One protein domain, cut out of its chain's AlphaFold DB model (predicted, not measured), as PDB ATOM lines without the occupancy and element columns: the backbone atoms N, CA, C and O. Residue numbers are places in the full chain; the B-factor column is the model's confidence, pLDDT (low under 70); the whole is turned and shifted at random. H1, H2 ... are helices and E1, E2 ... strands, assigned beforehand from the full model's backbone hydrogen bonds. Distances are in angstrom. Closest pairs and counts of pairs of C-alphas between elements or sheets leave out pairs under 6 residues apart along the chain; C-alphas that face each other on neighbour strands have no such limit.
ATOM      1  N   CYS A  24      -8.962  53.806  17.467       65.88
ATOM      2  CA  CYS A  24      -7.601  54.235  17.211       65.88
ATOM      3  C   CYS A  24      -7.126  53.658  15.882       65.88
ATOM      4  O   CYS A  24      -6.523  52.584  15.817       65.88
ATOM      5  N   THR A  25      -7.423  54.377  14.802       60.62
ATOM      6  CA  THR A  25      -6.867  54.075  13.481       60.62
ATOM      7  C   THR A  25      -5.430  54.569  13.384       60.62
ATOM      8  O   THR A  25      -5.011  55.467  14.115       60.62
ATOM      9  N   ALA A  26      -4.654  53.975  12.479       57.06
ATOM     10  CA  ALA A  26      -3.217  54.208  12.387       57.06
ATOM     11  C   ALA A  26      -2.810  55.682  12.231       57.06
ATOM     12  O   ALA A  26      -1.866  56.117  12.889       57.06
ATOM     13  N   ASP A  27      -3.570  56.444  11.448       52.62
ATOM     14  CA  ASP A  27      -3.336  57.874  11.214       52.62
ATOM     15  C   ASP A  27      -3.823  58.763  12.374       52.62
ATOM     16  O   ASP A  27      -3.475  59.940  12.452       52.62
ATOM     17  N   ALA A  28      -4.613  58.199  13.292       58.50
ATOM     18  CA  ALA A  28      -5.295  58.896  14.377       58.50
ATOM     19  C   ALA A  28      -4.757  58.540  15.776       58.50
ATOM     20  O   ALA A  28      -5.339  58.955  16.772       58.50
ATOM     21  N   TYR A  29      -3.633  57.821  15.910       62.47
ATOM     22  CA  TYR A  29      -3.080  57.527  17.247       62.47
ATOM     23  C   TYR A  29      -2.736  58.786  18.063       62.47
ATOM     24  O   TYR A  29      -2.690  58.724  19.286       62.47
ATOM     25  N   SER A  30      -2.541  59.941  17.418       60.84
ATOM     26  CA  SER A  30      -2.378  61.236  18.092       60.84
ATOM     27  C   SER A  30      -3.671  61.797  18.704       60.84
ATOM     28  O   SER A  30      -3.592  62.672  19.563       60.84
ATOM     29  N   SER A  31      -4.846  61.316  18.284       67.94
ATOM     30  CA  SER A  31      -6.161  61.696  18.823       67.94
ATOM     31  C   SER A  31      -6.797  60.612  19.695       67.94
ATOM     32  O   SER A  31      -7.905  60.796  20.203       67.94
ATOM     33  N   CYS A  32      -6.096  59.498  19.899       75.69
ATOM     34  CA  CYS A  32      -6.515  58.458  20.820       75.69
ATOM     35  C   CYS A  32      -6.517  58.943  22.268       75.69
ATOM     36  O   CYS A  32      -5.669  59.756  22.651       75.69
ATOM     37  N   PRO A  33      -7.430  58.415  23.103       76.75
ATOM     38  CA  PRO A  33      -7.324  58.590  24.539       76.75
ATOM     39  C   PRO A  33      -5.907  58.223  25.019       76.75
ATOM     40  O   PRO A  33      -5.390  57.195  24.588       76.75
ATOM     41  N   PRO A  34      -5.280  58.997  25.925       80.12
ATOM     42  CA  PRO A  34      -3.887  58.765  26.337       80.12
ATOM     43  C   PRO A  34      -3.619  57.398  26.974       80.12
ATOM     44  O   PRO A  34      -2.468  56.999  27.114       80.12
ATOM     45  N   TRP A  35      -4.675  56.719  27.421       82.12
ATOM     46  CA  TRP A  35      -4.608  55.389  28.007       82.12
ATOM     47  C   TRP A  35      -4.678  54.256  26.977       82.12
ATOM     48  O   TRP A  35      -4.349  53.123  27.320       82.12
ATOM     49  N   MET A  36      -5.105  54.537  25.739       86.44
ATOM     50  CA  MET A  36      -5.020  53.563  24.652       86.44
ATOM     51  C   MET A  36      -3.546  53.289  24.341       86.44
ATOM     52  O   MET A  36      -2.720  54.203  24.441       86.44
ATOM     53  N   PRO A  37      -3.195  52.057  23.940       87.81
ATOM     54  CA  PRO A  37      -1.823  51.748  23.571       87.81
ATOM     55  C   PRO A  37      -1.350  52.621  22.412       87.81
ATOM     56  O   PRO A  37      -2.149  53.072  21.595       87.81
ATOM     57  N   SER A  38      -0.040  52.806  22.282       87.69
ATOM     58  CA  SER A  38       0.550  53.386  21.075       87.69
ATOM     59  C   SER A  38       0.705  52.348  19.957       87.69
ATOM     60  O   SER A  38       0.815  51.145  20.201       87.69
ATOM     61  N   GLN A  39       0.830  52.821  18.710       89.50
ATOM     62  CA  GLN A  39       1.206  51.969  17.574       89.50
ATOM     63  C   GLN A  39       2.452  51.143  17.872       89.50
ATOM     64  O   GLN A  39       2.488  49.947  17.620       89.50
ATOM     65  N   ARG A  40       3.500  51.784  18.398       90.25
ATOM     66  CA  ARG A  40       4.773  51.106  18.639       90.25
ATOM     67  C   ARG A  40       4.603  49.953  19.627       90.25
ATOM     68  O   ARG A  40       5.126  48.878  19.362       90.25
ATOM     69  N   GLU A  41       3.868  50.172  20.715       91.81
ATOM     70  CA  GLU A  41       3.591  49.129  21.707       91.81
ATOM     71  C   GLU A  41       2.820  47.963  21.089       91.81
ATOM     72  O   GLU A  41       3.260  46.823  21.213       91.81
ATOM     73  N   MET A  42       1.731  48.230  20.359       93.38
ATOM     74  CA  MET A  42       0.926  47.159  19.754       93.38
ATOM     75  C   MET A  42       1.698  46.370  18.712       93.38
ATOM     76  O   MET A  42       1.646  45.145  18.713       93.38
ATOM     77  N   ARG A  43       2.471  47.050  17.863       94.31
ATOM     78  CA  ARG A  43       3.311  46.381  16.867       94.31
ATOM     79  C   ARG A  43       4.327  45.442  17.519       94.31
ATOM     80  O   ARG A  43       4.555  44.354  17.002       94.31
ATOM     81  N   THR A  44       4.913  45.842  18.651       94.50
ATOM     82  CA  THR A  44       5.835  44.989  19.412       94.50
ATOM     83  C   THR A  44       5.110  43.806  20.050       94.50
ATOM     84  O   THR A  44       5.483  42.672  19.774       94.50
ATOM     85  N   VAL A  45       4.046  44.047  20.822       96.38
ATOM     86  CA  VAL A  45       3.299  42.985  21.524       96.38
ATOM     87  C   VAL A  45       2.747  41.943  20.548       96.38
ATOM     88  O   VAL A  45       2.841  40.746  20.799       96.38
ATOM     89  N   LEU A  46       2.189  42.383  19.419       97.06
ATOM     90  CA  LEU A  46       1.623  41.481  18.418       97.06
ATOM     91  C   LEU A  46       2.715  40.695  17.681       97.06
ATOM     92  O   LEU A  46       2.538  39.503  17.443       97.06
ATOM     93  N   ALA A  47       3.857  41.311  17.357       96.38
ATOM     94  CA  ALA A  47       4.992  40.581  16.787       96.38
ATOM     95  C   ALA A  47       5.519  39.503  17.753       96.38
ATOM     96  O   ALA A  47       5.714  38.360  17.338       96.38
ATOM     97  N   ASP A  48       5.675  39.849  19.034       96.62
ATOM     98  CA  ASP A  48       6.075  38.926  20.100       96.62
ATOM     99  C   ASP A  48       5.093  37.746  20.208       96.62
ATOM    100  O   ASP A  48       5.498  36.583  20.136       96.62
ATOM    101  N   TYR A  49       3.789  38.039  20.254       97.00
ATOM    102  CA  TYR A  49       2.738  37.022  20.297       97.00
ATOM    103  C   TYR A  49       2.781  36.071  19.110       97.00
ATOM    104  O   TYR A  49       2.738  34.861  19.296       97.00
ATOM    105  N   PHE A  50       2.878  36.581  17.882       96.00
ATOM    106  CA  PHE A  50       2.850  35.720  16.700       96.00
ATOM    107  C   PHE A  50       4.106  34.858  16.555       96.00
ATOM    108  O   PHE A  50       4.021  33.750  16.020       96.00
ATOM    109  N   CYS A  51       5.248  35.315  17.068       95.06
ATOM    110  CA  CYS A  51       6.440  34.484  17.201       95.06
ATOM    111  C   CYS A  51       6.215  33.322  18.179       95.06
ATOM    112  O   CYS A  51       6.490  32.168  17.844       95.06
ATOM    113  N   GLU A  52       5.658  33.602  19.357       95.19
ATOM    114  CA  GLU A  52       5.365  32.571  20.353       95.19
ATOM    115  C   GLU A  52       4.235  31.625  19.910       95.19
ATOM    116  O   GLU A  52       4.325  30.408  20.078       95.19
ATOM    117  N   ALA A  53       3.190  32.148  19.270       94.38
ATOM    118  CA  ALA A  53       2.110  31.357  18.692       94.38
ATOM    119  C   ALA A  53       2.644  30.397  17.620       94.38
ATOM    120  O   ALA A  53       2.190  29.254  17.531       94.38
ATOM    121  N   ALA A  54       3.643  30.821  16.838       92.75
ATOM    122  CA  ALA A  54       4.328  29.938  15.903       92.75
ATOM    123  C   ALA A  54       5.174  28.866  16.614       92.75
ATOM    124  O   ALA A  54       5.166  27.713  16.185       92.75
ATOM    125  N   ASP A  55       5.838  29.191  17.731       91.31
ATOM    126  CA  ASP A  55       6.561  28.198  18.550       91.31
ATOM    127  C   ASP A  55       5.639  27.138  19.144       91.31
ATOM    128  O   ASP A  55       6.001  25.963  19.231       91.31
ATOM    129  N   ARG A  56       4.443  27.563  19.552       92.00
ATOM    130  CA  ARG A  56       3.391  26.706  20.108       92.00
ATOM    131  C   ARG A  56       2.601  25.962  19.026       92.00
ATOM    132  O   ARG A  56       1.748  25.146  19.359       92.00
ATOM    133  N   GLY A  57       2.878  26.220  17.746       90.88
ATOM    134  CA  GLY A  57       2.203  25.590  16.610       90.88
ATOM    135  C   GLY A  57       0.769  26.075  16.366       90.88
ATOM    136  O   GLY A  57       0.050  25.455  15.583       90.88
ATOM    137  N   LEU A  58       0.353  27.173  17.001       91.44
ATOM    138  CA  LEU A  58      -0.958  27.804  16.806       91.44
ATOM    139  C   LEU A  58      -1.040  28.538  15.463       91.44
ATOM    140  O   LEU A  58      -2.104  28.630  14.854       91.44
ATOM    141  N   VAL A  59       0.099  29.035  14.980       92.25
ATOM    142  CA  VAL A  59       0.246  29.650  13.659       92.25
ATOM    143  C   VAL A  59       1.359  28.934  12.912       92.25
ATOM    144  O   VAL A  59       2.402  28.623  13.477       92.25
ATOM    145  N   ARG A  60       1.157  28.669  11.618       91.56
ATOM    146  CA  ARG A  60       2.152  27.986  10.785       91.56
ATOM    147  C   ARG A  60       2.548  28.850   9.586       91.56
ATOM    148  O   ARG A  60       1.889  28.760   8.549       91.56
ATOM    149  N   PRO A  61       3.620  29.655   9.707       90.62
ATOM    150  CA  PRO A  61       4.139  30.439   8.595       90.62
ATOM    151  C   PRO A  61       4.562  29.541   7.430       90.62
ATOM    152  O   PRO A  61       5.130  28.464   7.625       90.62
ATOM    153  N   ARG A  62       4.330  29.997   6.199       91.44
ATOM    154  CA  ARG A  62       4.742  29.294   4.968       91.44
ATOM    155  C   ARG A  62       6.220  29.481   4.635       91.44
ATOM    156  O   ARG A  62       6.750  28.788   3.766       91.44
ATOM    157  N   VAL A  63       6.899  30.400   5.318       89.62
ATOM    158  CA  VAL A  63       8.349  30.566   5.205       89.62
ATOM    159  C   VAL A  63       9.041  29.417   5.939       89.62
ATOM    160  O   VAL A  63       8.789  29.182   7.115       89.62
ATOM    161  N   SER A  64       9.957  28.720   5.262       84.75
ATOM    162  CA  SER A  64      10.646  27.536   5.807       84.75
ATOM    163  C   SER A  64      11.505  27.822   7.043       84.75
ATOM    164  O   SER A  64      11.783  26.925   7.836       84.75
ATOM    165  N   ARG A  65      11.966  29.065   7.189       88.25
ATOM    166  CA  ARG A  65      12.716  29.558   8.344       88.25
ATOM    167  C   ARG A  65      12.360  31.019   8.554       88.25
ATOM    168  O   ARG A  65      12.580  31.816   7.648       88.25
ATOM    169  N   VAL A  66      11.861  31.356   9.732       91.75
ATOM    170  CA  VAL A  66      11.556  32.734  10.135       91.75
ATOM    171  C   VAL A  66      12.744  33.286  10.922       91.75
ATOM    172  O   VAL A  66      13.436  32.533  11.588       91.75
ATOM    173  N   VAL A  67      13.041  34.578  10.817       91.81
ATOM    174  CA  VAL A  67      14.093  35.251  11.610       91.81
ATOM    175  C   VAL A  67      13.580  36.447  12.401       91.81
ATOM    176  O   VAL A  67      14.348  37.050  13.141       91.81
ATOM    177  N   ARG A  68      12.319  36.831  12.185       93.56
ATOM    178  CA  ARG A  68      11.543  37.788  12.981       93.56
ATOM    179  C   ARG A  68      10.109  37.849  12.460       93.56
ATOM    180  O   ARG A  68       9.854  37.477  11.308       93.56
ATOM    181  N   ALA A  69       9.216  38.376  13.284       95.25
ATOM    182  CA  ALA A  69       7.905  38.832  12.859       95.25
ATOM    183  C   ALA A  69       7.855  40.363  12.918       95.25
ATOM    184  O   ALA A  69       8.445  40.990  13.796       95.25
ATOM    185  N   GLU A  70       7.152  40.973  11.976       95.62
ATOM    186  CA  GLU A  70       6.862  42.404  11.991       95.62
ATOM    187  C   GLU A  70       5.390  42.605  11.680       95.62
ATOM    188  O   GLU A  70       4.856  41.975  10.771       95.62
ATOM    189  N   THR A  71       4.718  43.507  12.380       93.94
ATOM    190  CA  THR A  71       3.348  43.856  12.008       93.94
ATOM    191  C   THR A  71       3.318  45.038  11.047       93.94
ATOM    192  O   THR A  71       4.178  45.933  11.091       93.94
ATOM    193  N   SER A  72       2.272  45.077  10.220       88.44
ATOM    194  CA  SER A  72       1.832  46.294   9.545       88.44
ATOM    195  C   SER A  72       1.335  47.330  10.569       88.44
ATOM    196  O   SER A  72       1.528  47.199  11.786       88.44
ATOM    197  N   GLN A  73       0.742  48.416  10.073       89.69
ATOM    198  CA  GLN A  73       0.023  49.348  10.934       89.69
ATOM    199  C   GLN A  73      -1.145  48.633  11.626       89.69
ATOM    200  O   GLN A  73      -1.876  47.877  10.991       89.69
ATOM    201  N   VAL A  74      -1.327  48.897  12.921       91.19
ATOM    202  CA  VAL A  74      -2.356  48.241  13.737       91.19
ATOM    203  C   VAL A  74      -3.481  49.218  14.045       91.19
ATOM    204  O   VAL A  74      -3.230  50.324  14.518       91.19
ATOM    205  N   THR A  75      -4.727  48.829  13.811       90.00
ATOM    206  CA  THR A  75      -5.900  49.612  14.228       90.00
ATOM    207  C   THR A  75      -6.488  48.986  15.477       90.00
ATOM    208  O   THR A  75      -6.838  47.813  15.440       90.00
ATOM    209  N   CYS A  76      -6.614  49.744  16.563       90.25
ATOM    210  CA  CYS A  76      -7.160  49.240  17.821       90.25
ATOM    211  C   CYS A  76      -8.442  49.976  18.201       90.25
ATOM    212  O   CYS A  76      -8.564  51.169  17.959       90.25
ATOM    213  N   ALA A  77      -9.388  49.300  18.835       89.31
ATOM    214  CA  ALA A  77     -10.587  49.919  19.390       89.31
ATOM    215  C   ALA A  77     -10.864  49.343  20.774       89.31
ATOM    216  O   ALA A  77     -10.753  48.135  20.977       89.31
ATOM    217  N   ALA A  78     -11.232  50.199  21.724       90.12
ATOM    218  CA  ALA A  78     -11.674  49.738  23.029       90.12
ATOM    219  C   ALA A  78     -13.102  49.180  22.957       90.12
ATOM    220  O   ALA A  78     -13.957  49.692  22.237       90.12
ATOM    221  N   LEU A  79     -13.356  48.123  23.721       89.75
ATOM    222  CA  LEU A  79     -14.661  47.475  23.861       89.75
ATOM    223  C   LEU A  79     -15.529  48.125  24.949       89.75
ATOM    224  O   LEU A  79     -16.679  47.736  25.136       89.75
ATOM    225  N   GLY A  80     -14.995  49.123  25.653       86.69
ATOM    226  CA  GLY A  80     -15.681  49.868  26.699       86.69
ATOM    227  C   GLY A  80     -15.046  51.245  26.923       86.69
ATOM    228  O   GLY A  80     -13.941  51.501  26.444       86.69
ATOM    229  N   PRO A  81     -15.744  52.158  27.616       80.12
ATOM    230  CA  PRO A  81     -15.294  53.537  27.800       80.12
ATOM    231  C   PRO A  81     -14.218  53.701  28.888       80.12
ATOM    232  O   PRO A  81     -13.639  54.779  29.016       80.12
ATOM    233  N   GLU A  82     -13.979  52.670  29.699       85.62
ATOM    234  CA  GLU A  82     -13.073  52.715  30.848       85.62
ATOM    235  C   GLU A  82     -11.627  52.402  30.443       85.62
ATOM    236  O   GLU A  82     -11.391  51.634  29.513       85.62
ATOM    237  N   THR A  83     -10.652  52.940  31.179       82.81
ATOM    238  CA  THR A  83      -9.211  52.781  30.895       82.81
ATOM    239  C   THR A  83      -8.731  51.327  30.846       82.81
ATOM    240  O   THR A  83      -7.822  51.021  30.080       82.81
ATOM    241  N   ASN A  84      -9.355  50.429  31.609       83.81
ATOM    242  CA  ASN A  84      -9.001  49.005  31.642       83.81
ATOM    243  C   ASN A  84      -9.935  48.148  30.775       83.81
ATOM    244  O   ASN A  84      -9.974  46.926  30.916       83.81
ATOM    245  N   SER A  85     -10.712  48.779  29.893       89.94
ATOM    246  CA  SER A  85     -11.543  48.043  28.948       89.94
ATOM    247  C   SER A  85     -10.669  47.193  28.037       89.94
ATOM    248  O   SER A  85      -9.604  47.624  27.591       89.94
ATOM    249  N   ASN A  86     -11.162  46.006  27.698       93.75
ATOM    250  CA  ASN A  86     -10.538  45.185  26.671       93.75
ATOM    251  C   ASN A  86     -10.476  45.956  25.349       93.75
ATOM    252  O   ASN A  86     -11.342  46.778  25.048       93.75
ATOM    253  N   ILE A  87      -9.461  45.669  24.550       93.12
ATOM    254  CA  ILE A  87      -9.233  46.290  23.248       93.12
ATOM    255  C   ILE A  87      -9.212  45.211  22.170       93.12
ATOM    256  O   ILE A  87      -8.766  44.096  22.409       93.12
ATOM    257  N   VAL A  88      -9.675  45.530  20.969       93.88
ATOM    258  CA  VAL A  88      -9.505  44.680  19.784       93.88
ATOM    259  C   VAL A  88      -8.557  45.385  18.843       93.88
ATOM    260  O   VAL A  88      -8.792  46.542  18.501       93.88
ATOM    261  N   CYS A  89      -7.504  44.696  18.416       93.31
ATOM    262  CA  CYS A  89      -6.495  45.247  17.519       93.31
ATOM    263  C   CYS A  89      -6.439  44.440  16.226       93.31
ATOM    264  O   CYS A  89      -6.247  43.236  16.272       93.31
ATOM    265  N   GLY A  90      -6.586  45.088  15.073       93.38
ATOM    266  CA  GLY A  90      -6.550  44.467  13.752       93.38
ATOM    267  C   GLY A  90      -5.363  44.927  12.909       93.38
ATOM    268  O   GLY A  90      -4.946  46.085  12.986       93.38
ATOM    269  N   GLY A  91      -4.834  44.020  12.092       94.12
ATOM    270  CA  GLY A  91      -3.699  44.272  11.205       94.12
ATOM    271  C   GLY A  91      -3.166  42.982  10.587       94.12
ATOM    272  O   GLY A  91      -3.824  41.942  10.641       94.12
ATOM    273  N   ASP A  92      -1.958  43.050  10.032       96.38
ATOM    274  CA  ASP A  92      -1.253  41.893   9.479       96.38
ATOM    275  C   ASP A  92       0.081  41.700  10.188       96.38
ATOM    276  O   ASP A  92       0.812  42.662  10.441       96.38
ATOM    277  N   VAL A  93       0.432  40.450  10.470       96.88
ATOM    278  CA  VAL A  93       1.789  40.070  10.856       96.88
ATOM    279  C   VAL A  93       2.502  39.473   9.654       96.88
ATOM    280  O   VAL A  93       1.932  38.670   8.927       96.88
ATOM    281  N   HIS A  94       3.754  39.860   9.457       96.88
ATOM    282  CA  HIS A  94       4.642  39.374   8.417       96.88
ATOM    283  C   HIS A  94       5.744  38.545   9.067       96.88
ATOM    284  O   HIS A  94       6.562  39.065   9.827       96.88
ATOM    285  N   PHE A  95       5.788  37.259   8.744       95.69
ATOM    286  CA  PHE A  95       6.890  36.374   9.090       95.69
ATOM    287  C   PHE A  95       7.969  36.502   8.025       95.69
ATOM    288  O   PHE A  95       7.721  36.235   6.848       95.69
ATOM    289  N   ILE A  96       9.167  36.916   8.429       94.94
ATOM    290  CA  ILE A  96      10.249  37.258   7.504       94.94
ATOM    291  C   ILE A  96      11.332  36.189   7.588       94.94
ATOM    292  O   ILE A  96      11.822  35.882   8.674       94.94
ATOM    293  N   GLY A  97      11.714  35.628   6.443       93.12
ATOM    294  CA  GLY A  97      12.823  34.690   6.318       93.12
ATOM    295  C   GLY A  97      14.187  35.363   6.161       93.12
ATOM    296  O   GLY A  97      14.273  36.566   5.903       93.12
ATOM    297  N   PRO A  98      15.288  34.599   6.288       90.81
ATOM    298  CA  PRO A  98      16.647  35.135   6.166       90.81
ATOM    299  C   PRO A  98      16.966  35.672   4.761       90.81
ATOM    300  O   PRO A  98      17.847  36.509   4.610       90.81
ATOM    301  N   ASP A  99      16.256  35.190   3.741       90.12
ATOM    302  CA  ASP A  99      16.373  35.596   2.337       90.12
ATOM    303  C   ASP A  99      15.413  36.741   1.961       90.12
ATOM    304  O   ASP A  99      15.312  37.107   0.792       90.12
ATOM    305  N   GLY A 100      14.697  37.299   2.942       90.06
ATOM    306  CA  GLY A 100      13.720  38.363   2.737       90.06
ATOM    307  C   GLY A 100      12.368  37.889   2.205       90.06
ATOM    308  O   GLY A 100      11.480  38.722   2.034       90.06
ATOM    309  N   ARG A 101      12.163  36.583   1.973       94.31
ATOM    310  CA  ARG A 101      10.820  36.064   1.675       94.31
ATOM    311  C   ARG A 101       9.910  36.266   2.875       94.31
ATOM    312  O   ARG A 101      10.329  36.082   4.018       94.31
ATOM    313  N   THR A 102       8.659  36.602   2.599       95.00
ATOM    314  CA  THR A 102       7.656  36.860   3.624       95.00
ATOM    315  C   THR A 102       6.424  35.992   3.424       95.00
ATOM    316  O   THR A 102       6.066  35.627   2.305       95.00
ATOM    317  N   ASP A 103       5.789  35.653   4.537       95.62
ATOM    318  CA  ASP A 103       4.417  35.157   4.607       95.62
ATOM    319  C   ASP A 103       3.665  36.051   5.588       95.62
ATOM    320  O   ASP A 103       4.292  36.627   6.481       95.62
ATOM    321  N   PHE A 104       2.353  36.190   5.431       94.75
ATOM    322  CA  PHE A 104       1.575  37.043   6.323       94.75
ATOM    323  C   PHE A 104       0.310  36.364   6.831       94.75
ATOM    324  O   PHE A 104      -0.261  35.489   6.181       94.75
ATOM    325  N   VAL A 105      -0.123  36.803   8.009       94.50
ATOM    326  CA  VAL A 105      -1.378  36.396   8.637       94.50
ATOM    327  C   VAL A 105      -2.114  37.651   9.084       94.50
ATOM    328  O   VAL A 105      -1.563  38.474   9.815       94.50
ATOM    329  N   THR A 106      -3.363  37.789   8.653       95.69
ATOM    330  CA  THR A 106      -4.263  38.835   9.146       95.69
ATOM    331  C   THR A 106      -4.801  38.444  10.514       95.69
ATOM    332  O   THR A 106      -5.153  37.285  10.748       95.69
ATOM    333  N   PHE A 107      -4.880  39.409  11.423       94.19
ATOM    334  CA  PHE A 107      -5.261  39.182  12.809       94.19
ATOM    335  C   PHE A 107      -6.293  40.193  13.303       94.19
ATOM    336  O   PHE A 107      -6.427  41.292  12.765       94.19
ATOM    337  N   SER A 108      -7.009  39.812  14.362       95.06
ATOM    338  CA  SER A 108      -7.900  40.700  15.117       95.06
ATOM    339  C   SER A 108      -8.080  40.255  16.585       95.06
ATOM    340  O   SER A 108      -9.214  40.042  17.015       95.06
ATOM    341  N   PRO A 109      -7.003  40.020  17.369       96.25
ATOM    342  CA  PRO A 109      -7.151  39.545  18.736       96.25
ATOM    343  C   PRO A 109      -7.858  40.566  19.626       96.25
ATOM    344  O   PRO A 109      -7.697  41.782  19.480       96.25
ATOM    345  N   THR A 110      -8.584  40.027  20.601       96.75
ATOM    346  CA  THR A 110      -8.985  40.774  21.792       96.75
ATOM    347  C   THR A 110      -7.835  40.737  22.791       96.75
ATOM    348  O   THR A 110      -7.188  39.705  22.965       96.75
ATOM    349  N   MET A 111      -7.568  41.865  23.431       95.88
ATOM    350  CA  MET A 111      -6.463  42.058  24.353       95.88
ATOM    351  C   MET A 111      -6.959  42.764  25.613       95.88
ATOM    352  O   MET A 111      -7.926  43.527  25.575       95.88
ATOM    353  N   HIS A 112      -6.271  42.527  26.715       93.81
ATOM    354  CA  HIS A 112      -6.488  43.183  27.996       93.81
ATOM    355  C   HIS A 112      -5.163  43.772  28.482       93.81
ATOM    356  O   HIS A 112      -4.098  43.239  28.168       93.81
ATOM    357  N   ARG A 113      -5.208  44.889  29.211       93.12
ATOM    358  CA  ARG A 113      -4.016  45.462  29.839       93.12
ATOM    359  C   ARG A 113      -3.989  45.048  31.303       93.12
ATOM    360  O   ARG A 113      -4.851  45.466  32.064       93.12
ATOM    361  N   GLU A 114      -2.984  44.268  31.666       92.69
ATOM    362  CA  GLU A 114      -2.750  43.795  33.027       92.69
ATOM    363  C   GLU A 114      -2.400  44.958  33.968       92.69
ATOM    364  O   GLU A 114      -1.903  46.008  33.541       92.69
ATOM    365  N   ASP A 115      -2.570  44.741  35.274       91.19
ATOM    366  CA  ASP A 115      -2.238  45.722  36.318       91.19
ATOM    367  C   ASP A 115      -0.756  46.140  36.301       91.19
ATOM    368  O   ASP A 115      -0.408  47.263  36.675       91.19
ATOM    369  N   ASP A 116       0.132  45.256  35.835       91.38
ATOM    370  CA  ASP A 116       1.565  45.534  35.668       91.38
ATOM    371  C   ASP A 116       1.904  46.297  34.370       91.38
ATOM    372  O   ASP A 116       3.068  46.608  34.098       91.38
ATOM    373  N   GLY A 117       0.883  46.631  33.578       89.81
ATOM    374  CA  GLY A 117       0.970  47.413  32.354       89.81
ATOM    375  C   GLY A 117       1.264  46.606  31.092       89.81
ATOM    376  O   GLY A 117       1.254  47.209  30.012       89.81
ATOM    377  N   ARG A 118       1.507  45.291  31.190       94.19
ATOM    378  CA  ARG A 118       1.649  44.405  30.025       94.19
ATOM    379  C   ARG A 118       0.297  44.156  29.365       94.19
ATOM    380  O   ARG A 118      -0.752  44.335  29.971       94.19
ATOM    381  N   TYR A 119       0.328  43.733  28.106       95.25
ATOM    382  CA  TYR A 119      -0.877  43.369  27.370       95.25
ATOM    383  C   TYR A 119      -0.982  41.853  27.257       95.25
ATOM    384  O   TYR A 119      -0.061  41.207  26.755       95.25
ATOM    385  N   ALA A 120      -2.107  41.306  27.701       96.94
ATOM    386  CA  ALA A 120      -2.478  39.915  27.508       96.94
ATOM    387  C   ALA A 120      -3.411  39.775  26.300       96.94
ATOM    388  O   ALA A 120      -4.206  40.669  26.005       96.94
ATOM    389  N   ILE A 121      -3.318  38.655  25.596       97.56
ATOM    390  CA  ILE A 121      -4.107  38.330  24.406       97.56
ATOM    391  C   ILE A 121      -5.047  37.181  24.744       97.56
ATOM    392  O   ILE A 121      -4.642  36.202  25.365       97.56
ATOM    393  N   TYR A 122      -6.303  37.310  24.337       96.94
ATOM    394  CA  TYR A 122      -7.308  36.276  24.523       96.94
ATOM    395  C   TYR A 122      -7.052  35.086  23.588       96.94
ATOM    396  O   TYR A 122      -6.990  35.263  22.368       96.94
ATOM    397  N   GLU A 123      -6.950  33.878  24.147       95.00
ATOM    398  CA  GLU A 123      -6.700  32.635  23.394       95.00
ATOM    399  C   GLU A 123      -7.903  31.678  23.352       95.00
ATOM    400  O   GLU A 123      -7.819  30.606  22.752       95.00
ATOM    401  N   GLY A 124      -9.035  32.068  23.942       94.12
ATOM    402  CA  GLY A 124     -10.234  31.238  24.049       94.12
ATOM    403  C   GLY A 124     -10.628  30.988  25.500       94.12
ATOM    404  O   GLY A 124     -10.205  31.710  26.401       94.12
ATOM    405  N   GLU A 125     -11.437  29.959  25.714       96.75
ATOM    406  CA  GLU A 125     -11.881  29.531  27.040       96.75
ATOM    407  C   GLU A 125     -11.232  28.192  27.401       96.75
ATOM    408  O   GLU A 125     -10.934  27.375  26.522       96.75
ATOM    409  N   ASP A 126     -10.988  27.977  28.692       94.12
ATOM    410  CA  ASP A 126     -10.564  26.681  29.213       94.12
ATOM    411  C   ASP A 126     -11.750  25.706  29.350       94.12
ATOM    412  O   ASP A 126     -12.891  25.999  28.993       94.12
ATOM    413  N   GLU A 127     -11.486  24.508  29.874       95.38
ATOM    414  CA  GLU A 127     -12.512  23.478  30.088       95.38
ATOM    415  C   GLU A 127     -13.619  23.877  31.081       95.38
ATOM    416  O   GLU A 127     -14.645  23.203  31.156       95.38
ATOM    417  N   ASN A 128     -13.417  24.962  31.831       96.19
ATOM    418  CA  ASN A 128     -14.341  25.493  32.824       96.19
ATOM    419  C   ASN A 128     -14.994  26.809  32.362       96.19
ATOM    420  O   ASN A 128     -15.532  27.529  33.203       96.19
ATOM    421  N   GLU A 129     -14.936  27.130  31.063       94.69
ATOM    422  CA  GLU A 129     -15.486  28.362  30.470       94.69
ATOM    423  C   GLU A 129     -14.812  29.649  30.992       94.69
ATOM    424  O   GLU A 129     -15.357  30.750  30.884       94.69
ATOM    425  N   ASN A 130     -13.601  29.547  31.555       95.25
ATOM    426  CA  ASN A 130     -12.839  30.728  31.950       95.25
ATOM    427  C   ASN A 130     -12.020  31.248  30.776       95.25
ATOM    428  O   ASN A 130     -11.323  30.492  30.100       95.25
ATOM    429  N   ALA A 131     -12.039  32.566  30.586       94.50
ATOM    430  CA  ALA A 131     -11.220  33.229  29.583       94.50
ATOM    431  C   ALA A 131      -9.720  33.001  29.839       94.50
ATOM    432  O   ALA A 131      -9.198  33.330  30.908       94.50
ATOM    433  N   VAL A 132      -9.019  32.497  28.826       95.88
ATOM    434  CA  VAL A 132      -7.569  32.309  28.837       95.88
ATOM    435  C   VAL A 132      -6.905  33.545  28.245       95.88
ATOM    436  O   VAL A 132      -7.102  33.886  27.077       95.88
ATOM    437  N   TRP A 133      -6.089  34.200  29.068       96.31
ATOM    438  CA  TRP A 133      -5.317  35.384  28.709       96.31
ATOM    439  C   TRP A 133      -3.828  35.057  28.721       96.31
ATOM    440  O   TRP A 133      -3.300  34.557  29.713       96.31
ATOM    441  N   HIS A 134      -3.145  35.350  27.619       96.62
ATOM    442  CA  HIS A 134      -1.728  35.051  27.446       96.62
ATOM    443  C   HIS A 134      -0.913  36.327  27.272       96.62
ATOM    444  O   HIS A 134      -1.133  37.091  26.333       96.62
ATOM    445  N   VAL A 135       0.056  36.556  28.156       97.25
ATOM    446  CA  VAL A 135       1.027  37.644  27.990       97.25
ATOM    447  C   VAL A 135       2.209  37.113  27.180       97.25
ATOM    448  O   VAL A 135       2.908  36.221  27.669       97.25
ATOM    449  N   PRO A 136       2.471  37.646  25.973       96.56
ATOM    450  CA  PRO A 136       3.506  37.106  25.113       96.56
ATOM    451  C   PRO A 136       4.905  37.334  25.683       96.56
ATOM    452  O   PRO A 136       5.221  38.380  26.261       96.56
ATOM    453  N   SER A 137       5.765  36.343  25.480       94.88
ATOM    454  CA  SER A 137       7.200  36.467  25.709       94.88
ATOM    455  C   SER A 137       7.852  37.255  24.568       94.88
ATOM    456  O   SER A 137       7.416  37.135  23.423       94.88
ATOM    457  N   PRO A 138       8.939  38.008  24.826       93.75
ATOM    458  CA  PRO A 138       9.655  38.716  23.769       93.75
ATOM    459  C   PRO A 138      10.079  37.778  22.633       93.75
ATOM    460  O   PRO A 138      10.573  36.677  22.892       93.75
ATOM    461  N   GLN A 139      10.006  38.235  21.381       92.25
ATOM    462  CA  GLN A 139      10.387  37.446  20.201       92.25
ATOM    463  C   GLN A 139      11.822  36.895  20.256       92.25
ATOM    464  O   GLN A 139      12.134  35.899  19.610       92.25
ATOM    465  N   SER A 140      12.715  37.512  21.036       89.94
ATOM    466  CA  SER A 140      14.081  37.021  21.251       89.94
ATOM    467  C   SER A 140      14.141  35.696  22.022       89.94
ATOM    468  O   SER A 140      15.159  35.010  21.961       89.94
ATOM    469  N   ALA A 141      13.068  35.323  22.724       91.56
ATOM    470  CA  ALA A 141      12.901  34.023  23.367       91.56
ATOM    471  C   ALA A 141      12.285  32.966  22.429       91.56
ATOM    472  O   ALA A 141      12.280  31.782  22.767       91.56
ATOM    473  N   SER A 142      11.788  33.375  21.255       88.50
ATOM    474  CA  SER A 142      11.110  32.487  20.314       88.50
ATOM    475  C   SER A 142      12.091  31.630  19.517       88.50
ATOM    476  O   SER A 142      13.074  32.131  18.966       88.50
TER     477      SER A 142
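This is residues 24 to 142 of the 151 residues of an uncharacterized protein of Xanthomonas campestris pv. glycines (UniProt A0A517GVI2). A strongly twisted sheet of seven strands curls round one long helix, H1. The longest strand, E3, bends and has E1 and E2 on one side and E4 and E5 on the other; E4 runs on into E5 at 81 degrees, and E5, E6 and E7 form a second arm of the sheet. The printed part has 119 residues, with one named helix and seven named strands, H1 coming first along the chain and E1 to E7 after it; the sheet is branched, and its neighbour pairs, E1 and E3, E2 and E3, E3 and E4, E3 and E5, E5 and E6, and E6 and E7, are antiparallel. The class is mixed, helices and strands, though under half of the residues are in named elements. The whole is compact, with a radius of gyration of the C-alphas of 14.6 A, and only just flat, spanning 44 by 40 by 22 A.

H1, residues 39 to 55, is on the sheet, with 67 pairs of C-alphas within 10 A; its O i to N i+4 pairs are all within hydrogen-bond range. Its closest C-alphas to E1, residues 68 to 71, are those of Ala 47 and Ala 69, 5.2 A apart. E2, residues 75 to 78, and E3, residues 87 to 96, are a hairpin, with N 77 and O 88 at 2.8 A. E1 and E3 are antiparallel, with N 94 and O 70 at 2.7 A. E3 bends by 53 degrees at residue 91. E3 and E4, residues 102 to 107, are a hairpin, with N 95 and O 103 at 2.8 A; E2, E3 and E4 form a meander, each strand the antiparallel neighbour of the one before. E5, residues 110 to 113, pairs with E3 through N 111 and O 87, 2.7 A. E5, E6, residues 119 to 125, and E7, residues 131 to 134, form a second meander, with N 120 and O 112 at 2.8 A and N 121 and O 134 at 2.8 A. The closest C-alphas of H1 and E6 are those of Val 45 and Tyr 119, 7.2 A apart. E1 and E7 are apart.

H1 runs 24.4 A from C-alpha 39 at (1.206, 51.969, 17.574) to C-alpha 55 at (6.561, 28.198, 18.550). E3 is 26.6 A long, E4 16.0 A and E6 17.7 A; E1, E2, E5 and E7 have four residues each. E7 ends with C-alpha 134 at (-1.728, 35.051, 27.446).

The two C-alphas farthest apart, those of Asp 99 and Asn 128, are 44.4 A apart. The printed part has no cut. The link from H1 to E1, residues 56 to 67, is long. Residues 24 to 38 hold no named element. Mean pLDDT of the printed part is 90.2; residues 24 to 31 are under 70.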